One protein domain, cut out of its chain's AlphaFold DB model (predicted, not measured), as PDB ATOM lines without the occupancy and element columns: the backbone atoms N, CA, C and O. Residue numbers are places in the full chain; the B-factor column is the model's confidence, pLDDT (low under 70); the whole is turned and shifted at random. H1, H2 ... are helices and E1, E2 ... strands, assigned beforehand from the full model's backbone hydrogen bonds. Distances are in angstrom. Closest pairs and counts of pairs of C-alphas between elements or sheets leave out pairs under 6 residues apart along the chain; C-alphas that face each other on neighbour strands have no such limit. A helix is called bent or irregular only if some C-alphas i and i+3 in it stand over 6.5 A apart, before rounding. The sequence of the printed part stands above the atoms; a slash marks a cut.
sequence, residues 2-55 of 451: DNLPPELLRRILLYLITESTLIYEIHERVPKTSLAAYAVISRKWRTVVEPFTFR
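This is residues 2 to 55 of the 451 residues of the protein "F-box domain-containing protein" of Fusarium vanettenii (strain ATCC MYA-4622 / CBS 123669 / FGSC 9596 / NRRL 45880 / 77-13-4) (UniProt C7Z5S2). Three helices make a small head, and a short two-stranded hairpin, E1 and E2, lies beyond it at one end of the longest axis. In the head, H2 packs on one part of H3, while H1 crosses H3 on another side and stays apart from H2. The printed part has 54 residues, with three named helices and two named strands in the order H1, E1, E2, H2, H3; the sheet has the order E1 - E2 and is antiparallel, and the class is mixed, helices and strands. The whole is only just compact, close to loose, with a radius of gyration of the C-alphas of 11.5 A, and it spans 36 by 17 by 17 A.

H1, residues 6 to 16, touches H3, residues 43 to 53. Their closest C-alphas are those of Arg 10 and Val 48, 6.3 A apart. They run the same way at a steep tilt of 50 degrees. After H1, the strands E1, residues 20 to 23, and E2, residues 28 to 31, form an antiparallel hairpin, with 145 degrees between their directions. The C-alphas of residues 20 and 31 face each other at 4.3 A. N 21 and O 30, 2.9 A apart, and N 30 and O 21, 2.8 A apart, are within hydrogen-bond range. E2 and H3 are only just apart, at 8.3 A. H2, residues 36 to 40, touches H3, with the C-alphas of Ala 39 and Arg 46 the closest at 4.1 A. H1 and H2 are apart. In H1 every O i to N i+4 pair is within hydrogen-bond range; in H3 5 of 7 are, and in H2 0 of 1, beside 1 of 2 O i to N i+3 pairs.

H1 begins at C-alpha 6, (-18.734, -2.652, 11.131), and is 15.3 A long. E1 measures 9.4 A and E2 9.7 A; C-alpha 23, where E1 ends, is at (-15.354, 8.996, -11.778). H2 is 7.8 A long and neither bent nor irregular, but only just: C-alphas 37 and 40 are 6.2 A apart. H3 is 14.8 A long and ends at C-alpha 53, (-16.427, 11.021, 3.140). It too is neither bent nor irregular, but only just, with C-alphas 48 and 51 6.3 A apart.

The two C-alphas farthest apart are those of Asn 3 and Glu 25, at 37.2 A. The printed part runs from residue 2 to 55 and has no cut. The links from H1 to E1, E1 to E2, E2 to H2 and H2 to H3 are tight. The mean pLDDT of the printed part is 85.1, and residues 25 to 26, between E1 and E2, are under 70.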
ATOM      1  N   ASP A   2     -25.164   0.579  17.863       71.44
ATOM      2  CA  ASP A   2     -23.724   0.419  18.163       71.44
ATOM      3  C   ASP A   2     -23.227  -1.031  18.320       71.44
ATOM      4  O   ASP A   2     -22.041  -1.306  18.125       71.44
ATOM      5  N   ASN A   3     -24.129  -1.983  18.567       83.44
ATOM      6  CA  ASN A   3     -23.795  -3.409  18.648       83.44
ATOM      7  C   ASN A   3     -23.643  -4.085  17.271       83.44
ATOM      8  O   ASN A   3     -23.137  -5.201  17.202       83.44
ATOM      9  N   LEU A   4     -24.041  -3.434  16.170       85.75
ATOM     10  CA  LEU A   4     -23.922  -4.015  14.828       85.75
ATOM     11  C   LEU A   4     -22.454  -4.102  14.395       85.75
ATOM     12  O   LEU A   4     -21.743  -3.112  14.547       85.75
ATOM     13  N   PRO A   5     -21.971  -5.219  13.829       89.56
ATOM     14  CA  PRO A   5     -20.627  -5.301  13.259       89.56
ATOM     15  C   PRO A   5     -20.350  -4.194  12.218       89.56
ATOM     16  O   PRO A   5     -21.278  -3.800  11.499       89.56
ATOM     17  N   PRO A   6     -19.107  -3.680  12.112       86.75
ATOM     18  CA  PRO A   6     -18.734  -2.652  11.131       86.75
ATOM     19  C   PRO A   6     -19.126  -2.995   9.686       86.75
ATOM     20  O   PRO A   6     -19.474  -2.111   8.909       86.75
ATOM     21  N   GLU A   7     -19.139  -4.279   9.334       88.88
ATOM     22  CA  GLU A   7     -19.513  -4.786   8.014       88.88
ATOM     23  C   GLU A   7     -21.000  -4.553   7.719       88.88
ATOM     24  O   GLU A   7     -21.358  -4.185   6.599       88.88
ATOM     25  N   LEU A   8     -21.871  -4.725   8.722       90.94
ATOM     26  CA  LEU A   8     -23.300  -4.443   8.579       90.94
ATOM     27  C   LEU A   8     -23.557  -2.942   8.499       90.94
ATOM     28  O   LEU A   8     -24.347  -2.512   7.662       90.94
ATOM     29  N   LEU A   9     -22.846  -2.137   9.296       89.75
ATOM     30  CA  LEU A   9     -22.910  -0.675   9.195       89.75
ATOM     31  C   LEU A   9     -22.482  -0.199   7.803       89.75
ATOM     32  O   LEU A   9     -23.164   0.623   7.197       89.75
ATOM     33  N   ARG A  10     -21.408  -0.774   7.250       88.00
ATOM     34  CA  ARG A  10     -20.956  -0.477   5.888       88.00
ATOM     35  C   ARG A  10     -22.023  -0.826   4.853       88.00
ATOM     36  O   ARG A  10     -22.268  -0.027   3.959       88.00
ATOM     37  N   ARG A  11     -22.676  -1.987   4.972       88.75
ATOM     38  CA  ARG A  11     -23.782  -2.367   4.077       88.75
ATOM     39  C   ARG A  11     -24.948  -1.388   4.170       88.75
ATOM     40  O   ARG A  11     -25.455  -0.987   3.133       88.75
ATOM     41  N   ILE A  12     -25.328  -0.961   5.376       89.62
ATOM     42  CA  ILE A  12     -26.375   0.052   5.572       89.62
ATOM     43  C   ILE A  12     -26.001   1.354   4.856       89.62
ATOM     44  O   ILE A  12     -26.817   1.874   4.105       89.62
ATOM     45  N   LEU A  13     -24.767   1.844   5.016       87.62
ATOM     46  CA  LEU A  13     -24.306   3.043   4.302       87.62
ATOM     47  C   LEU A  13     -24.376   2.873   2.783       87.62
ATOM     48  O   LEU A  13     -24.791   3.801   2.103       87.62
ATOM     49  N   LEU A  14     -24.027   1.696   2.254       85.94
ATOM     50  CA  LEU A  14     -24.147   1.422   0.820       85.94
ATOM     51  C   LEU A  14     -25.598   1.500   0.324       85.94
ATOM     52  O   LEU A  14     -25.822   2.002  -0.770       85.94
ATOM     53  N   TYR A  15     -26.576   1.076   1.130       86.94
ATOM     54  CA  TYR A  15     -28.000   1.241   0.804       86.94
ATOM     55  C   TYR A  15     -28.489   2.693   0.893       86.94
ATOM     56  O   TYR A  15     -29.466   3.039   0.239       86.94
ATOM     57  N   LEU A  16     -27.829   3.545   1.685       85.50
ATOM     58  CA  LEU A  16     -28.152   4.975   1.775       85.50
ATOM     59  C   LEU A  16     -27.616   5.783   0.583       85.50
ATOM     60  O   LEU A  16     -28.041   6.918   0.368       85.50
ATOM     61  N   ILE A  17     -26.696   5.211  -0.196       84.44
ATOM     62  CA  ILE A  17     -26.217   5.804  -1.444       84.44
ATOM     63  C   ILE A  17     -27.262   5.513  -2.524       84.44
ATOM     64  O   ILE A  17     -27.213   4.495  -3.208       84.44
ATOM     65  N   THR A  18     -28.231   6.414  -2.654       78.81
ATOM     66  CA  THR A  18     -29.303   6.326  -3.657       78.81
ATOM     67  C   THR A  18     -28.823   6.726  -5.049       78.81
ATOM     68  O   THR A  18     -29.292   6.184  -6.045       78.81
ATOM     69  N   GLU A  19     -27.857   7.642  -5.115       81.50
ATOM     70  CA  GLU A  19     -27.230   8.088  -6.353       81.50
ATOM     71  C   GLU A  19     -25.709   8.117  -6.223       81.50
ATOM     72  O   GLU A  19     -25.148   8.513  -5.195       81.50
ATOM     73  N   SER A  20     -25.037   7.749  -7.311       81.12
ATOM     74  CA  SER A  20     -23.586   7.827  -7.418       81.12
ATOM     75  C   SER A  20     -23.158   8.286  -8.803       81.12
ATOM     76  O   SER A  20     -23.744   7.850  -9.794       81.12
ATOM     77  N   THR A  21     -22.094   9.074  -8.867       79.94
ATOM     78  CA  THR A  21     -21.422   9.449 -10.115       79.94
ATOM     79  C   THR A  21     -20.195   8.564 -10.300       79.94
ATOM     80  O   THR A  21     -19.427   8.369  -9.359       79.94
ATOM     81  N   LEU A  22     -20.008   7.994 -11.491       77.56
ATOM     82  CA  LEU A  22     -18.772   7.289 -11.826       77.56
ATOM     83  C   LEU A  22     -17.689   8.322 -12.150       77.56
ATOM     84  O   LEU A  22     -17.873   9.123 -13.059       77.56
ATOM     85  N   ILE A  23     -16.578   8.281 -11.420       74.06
ATOM     86  CA  ILE A  23     -15.354   8.996 -11.778       74.06
ATOM     87  C   ILE A  23     -14.511   8.025 -12.595       74.06
ATOM     88  O   ILE A  23     -13.972   7.052 -12.054       74.06
ATOM     89  N   TYR A  24     -14.464   8.251 -13.906       71.25
ATOM     90  CA  TYR A  24     -13.819   7.354 -14.864       71.25
ATOM     91  C   TYR A  24     -12.321   7.218 -14.597       71.25
ATOM     92  O   TYR A  24     -11.771   6.131 -14.718       71.25
ATOM     93  N   GLU A  25     -11.683   8.287 -14.135       67.25
ATOM     94  CA  GLU A  25     -10.236   8.398 -13.955       67.25
ATOM     95  C   GLU A  25      -9.695   7.473 -12.861       67.25
ATOM     96  O   GLU A  25      -8.526   7.094 -12.881       67.25
ATOM     97  N   ILE A  26     -10.545   7.099 -11.902       69.31
ATOM     98  CA  ILE A  26     -10.217   6.150 -10.829       69.31
ATOM     99  C   ILE A  26     -11.120   4.913 -10.843       69.31
ATOM    100  O   ILE A  26     -10.991   4.066  -9.966       69.31
ATOM    101  N   HIS A  27     -12.025   4.802 -11.822       75.88
ATOM    102  CA  HIS A  27     -13.044   3.754 -11.923       75.88
ATOM    103  C   HIS A  27     -13.832   3.526 -10.622       75.88
ATOM    104  O   HIS A  27     -14.139   2.394 -10.242       75.88
ATOM    105  N   GLU A  28     -14.188   4.612  -9.932       78.25
ATOM    106  CA  GLU A  28     -14.909   4.548  -8.660       78.25
ATOM    107  C   GLU A  28     -16.231   5.304  -8.717       78.25
ATOM    108  O   GLU A  28     -16.354   6.360  -9.332       78.25
ATOM    109  N   ARG A  29     -17.241   4.754  -8.039       77.38
ATOM    110  CA  ARG A  29     -18.534   5.411  -7.858       77.38
ATOM    111  C   ARG A  29     -18.499   6.276  -6.609       77.38
ATOM    112  O   ARG A  29     -18.365   5.760  -5.501       77.38
ATOM    113  N   VAL A  30     -18.677   7.574  -6.800       78.56
ATOM    114  CA  VAL A  30     -18.752   8.561  -5.728       78.56
ATOM    115  C   VAL A  30     -20.207   8.792  -5.349       78.56
ATOM    116  O   VAL A  30     -21.014   9.115  -6.223       78.56
ATOM    117  N   PRO A  31     -20.573   8.637  -4.068       80.81
ATOM    118  CA  PRO A  31     -21.909   8.966  -3.594       80.81
ATOM    119  C   PRO A  31     -22.243  10.435  -3.842       80.81
ATOM    120  O   PRO A  31     -21.476  11.309  -3.445       80.81
ATOM    121  N   LYS A  32     -23.412  10.717  -4.423       79.50
ATOM    122  CA  LYS A  32     -23.953  12.085  -4.420       79.50
ATOM    123  C   LYS A  32     -24.580  12.435  -3.070       79.50
ATOM    124  O   LYS A  32     -24.547  13.584  -2.640       79.50
ATOM    125  N   THR A  33     -25.131  11.437  -2.381       81.06
ATOM    126  CA  THR A  33     -25.714  11.605  -1.048       81.06
ATOM    127  C   THR A  33     -24.610  11.795  -0.010       81.06
ATOM    128  O   THR A  33     -23.769  10.914   0.186       81.06
ATOM    129  N   SER A  34     -24.620  12.931   0.693       82.94
ATOM    130  CA  SER A  34     -23.661  13.184   1.772       82.94
ATOM    131  C   SER A  34     -23.880  12.218   2.935       82.94
ATOM    132  O   SER A  34     -24.949  12.180   3.544       82.94
ATOM    133  N   LEU A  35     -22.837  11.460   3.280       87.62
ATOM    134  CA  LEU A  35     -22.846  10.552   4.430       87.62
ATOM    135  C   LEU A  35     -22.312  11.208   5.714       87.62
ATOM    136  O   LEU A  35     -22.350  10.592   6.777       87.62
ATOM    137  N   ALA A  36     -21.827  12.453   5.643       86.44
ATOM    138  CA  ALA A  36     -21.118  13.108   6.745       86.44
ATOM    139  C   ALA A  36     -21.969  13.225   8.023       86.44
ATOM    140  O   ALA A  36     -21.452  13.056   9.128       86.44
ATOM    141  N   ALA A  37     -23.284  13.424   7.880       89.12
ATOM    142  CA  ALA A  37     -24.217  13.503   9.004       89.12
ATOM    143  C   ALA A  37     -24.257  12.216   9.850       89.12
ATOM    144  O   ALA A  37     -24.559  12.270  11.037       89.12
ATOM    145  N   TYR A  38     -23.899  11.057   9.291       90.69
ATOM    146  CA  TYR A  38     -23.864   9.801  10.043       90.69
ATOM    147  C   TYR A  38     -22.585   9.646  10.885       90.69
ATOM    148  O   TYR A  38     -22.564   8.863  11.835       90.69
ATOM    149  N   ALA A  39     -21.524  10.414  10.604       89.94
ATOM    150  CA  ALA A  39     -20.255  10.340  11.338       89.94
ATOM    151  C   ALA A  39     -20.342  10.875  12.782       89.94
ATOM    152  O   ALA A  39     -19.446  10.616  13.595       89.94
ATOM    153  N   VAL A  40     -21.403  11.621  13.118       90.06
ATOM    154  CA  VAL A  40     -21.611  12.178  14.467       90.06
ATOM    155  C   VAL A  40     -22.402  11.248  15.392       90.06
ATOM    156  O   VAL A  40     -22.418  11.491  16.593       90.06
ATOM    157  N   ILE A  41     -23.001  10.169  14.867       90.56
ATOM    158  CA  ILE A  41     -23.860   9.250  15.637       90.56
ATOM    159  C   ILE A  41     -23.078   8.565  16.762       90.56
ATOM    160  O   ILE A  41     -23.494   8.574  17.916       90.56
ATOM    161  N   SER A  42     -21.935   7.959  16.436       91.12
ATOM    162  CA  SER A  42     -21.037   7.352  17.419       91.12
ATOM    163  C   SER A  42     -19.626   7.200  16.856       91.12
ATOM    164  O   SER A  42     -19.406   7.317  15.648       91.12
ATOM    165  N   ARG A  43     -18.641   6.893  17.716       89.06
ATOM    166  CA  ARG A  43     -17.257   6.627  17.275       89.06
ATOM    167  C   ARG A  43     -17.186   5.492  16.250       89.06
ATOM    168  O   ARG A  43     -16.374   5.554  15.338       89.06
ATOM    169  N   LYS A  44     -18.050   4.483  16.385       90.19
ATOM    170  CA  LYS A  44     -18.102   3.332  15.480       90.19
ATOM    171  C   LYS A  44     -18.713   3.685  14.126       90.19
ATOM    172  O   LYS A  44     -18.249   3.198  13.105       90.19
ATOM    173  N   TRP A  45     -19.727   4.547  14.098       92.12
ATOM    174  CA  TRP A  45     -20.233   5.082  12.833       92.12
ATOM    175  C   TRP A  45     -19.188   5.956  12.151       92.12
ATOM    176  O   TRP A  45     -18.941   5.791  10.962       92.12
ATOM    177  N   ARG A  46     -18.498   6.809  12.915       91.19
ATOM    178  CA  ARG A  46     -17.410   7.647  12.405       91.19
ATOM    179  C   ARG A  46     -16.339   6.836  11.676       91.19
ATOM    180  O   ARG A  46     -16.013   7.171  10.544       91.19
ATOM    181  N   THR A  47     -15.845   5.748  12.270       90.62
ATOM    182  CA  THR A  47     -14.798   4.914  11.648       90.62
ATOM    183  C   THR A  47     -15.241   4.235  10.354       90.62
ATOM    184  O   THR A  47     -14.397   3.919   9.521       90.62
ATOM    185  N   VAL A  48     -16.544   4.006  10.166       91.25
ATOM    186  CA  VAL A  48     -17.090   3.406   8.940       91.25
ATOM    187  C   VAL A  48     -17.443   4.474   7.899       91.25
ATOM    188  O   VAL A  48     -17.281   4.218   6.710       91.25
ATOM    189  N   VAL A  49     -17.887   5.661   8.322       92.00
ATOM    190  CA  VAL A  49     -18.322   6.763   7.445       92.00
ATOM    191  C   VAL A  49     -17.146   7.570   6.889       92.00
ATOM    192  O   VAL A  49     -17.119   7.849   5.693       92.00
ATOM    193  N   GLU A  50     -16.165   7.931   7.722       92.50
ATOM    194  CA  GLU A  50     -15.030   8.773   7.309       92.50
ATOM    195  C   GLU A  50     -14.260   8.228   6.087       92.50
ATOM    196  O   GLU A  50     -13.934   9.032   5.211       92.50
ATOM    197  N   PRO A  51     -14.043   6.903   5.929       91.88
ATOM    198  CA  PRO A  51     -13.449   6.342   4.718       91.88
ATOM    199  C   PRO A  51     -14.237   6.582   3.430       91.88
ATOM    200  O   PRO A  51     -13.644   6.473   2.364       91.88
ATOM    201  N   PHE A  52     -15.543   6.859   3.490       88.56
ATOM    202  CA  PHE A  52     -16.332   7.261   2.321       88.56
ATOM    203  C   PHE A  52     -16.267   8.776   2.117       88.56
ATOM    204  O   PHE A  52     -16.069   9.234   0.997       88.56
ATOM    205  N   THR A  53     -16.393   9.552   3.198       89.44
ATOM    206  CA  THR A  53     -16.427  11.021   3.140       89.44
ATOM    207  C   THR A  53     -15.092  11.633   2.714       89.44
ATOM    208  O   THR A  53     -15.082  12.540   1.892       89.44
ATOM    209  N   PHE A  54     -13.963  11.146   3.237       93.00
ATOM    210  CA  PHE A  54     -12.635  11.715   2.957       93.00
ATOM    211  C   PHE A  54     -11.932  11.083   1.753       93.00
ATOM    212  O   PHE A  54     -10.803  11.445   1.431       93.00
ATOM    213  N   ARG A  55     -12.583  10.130   1.079       92.06
ATOM    214  CA  ARG A  55     -12.032   9.477  -0.111       92.06
ATOM    215  C   ARG A  55     -12.031  10.390  -1.329       92.06
ATOM    216  O   ARG A  55     -11.060  10.381  -2.084       92.06
TER     217      ARG A  55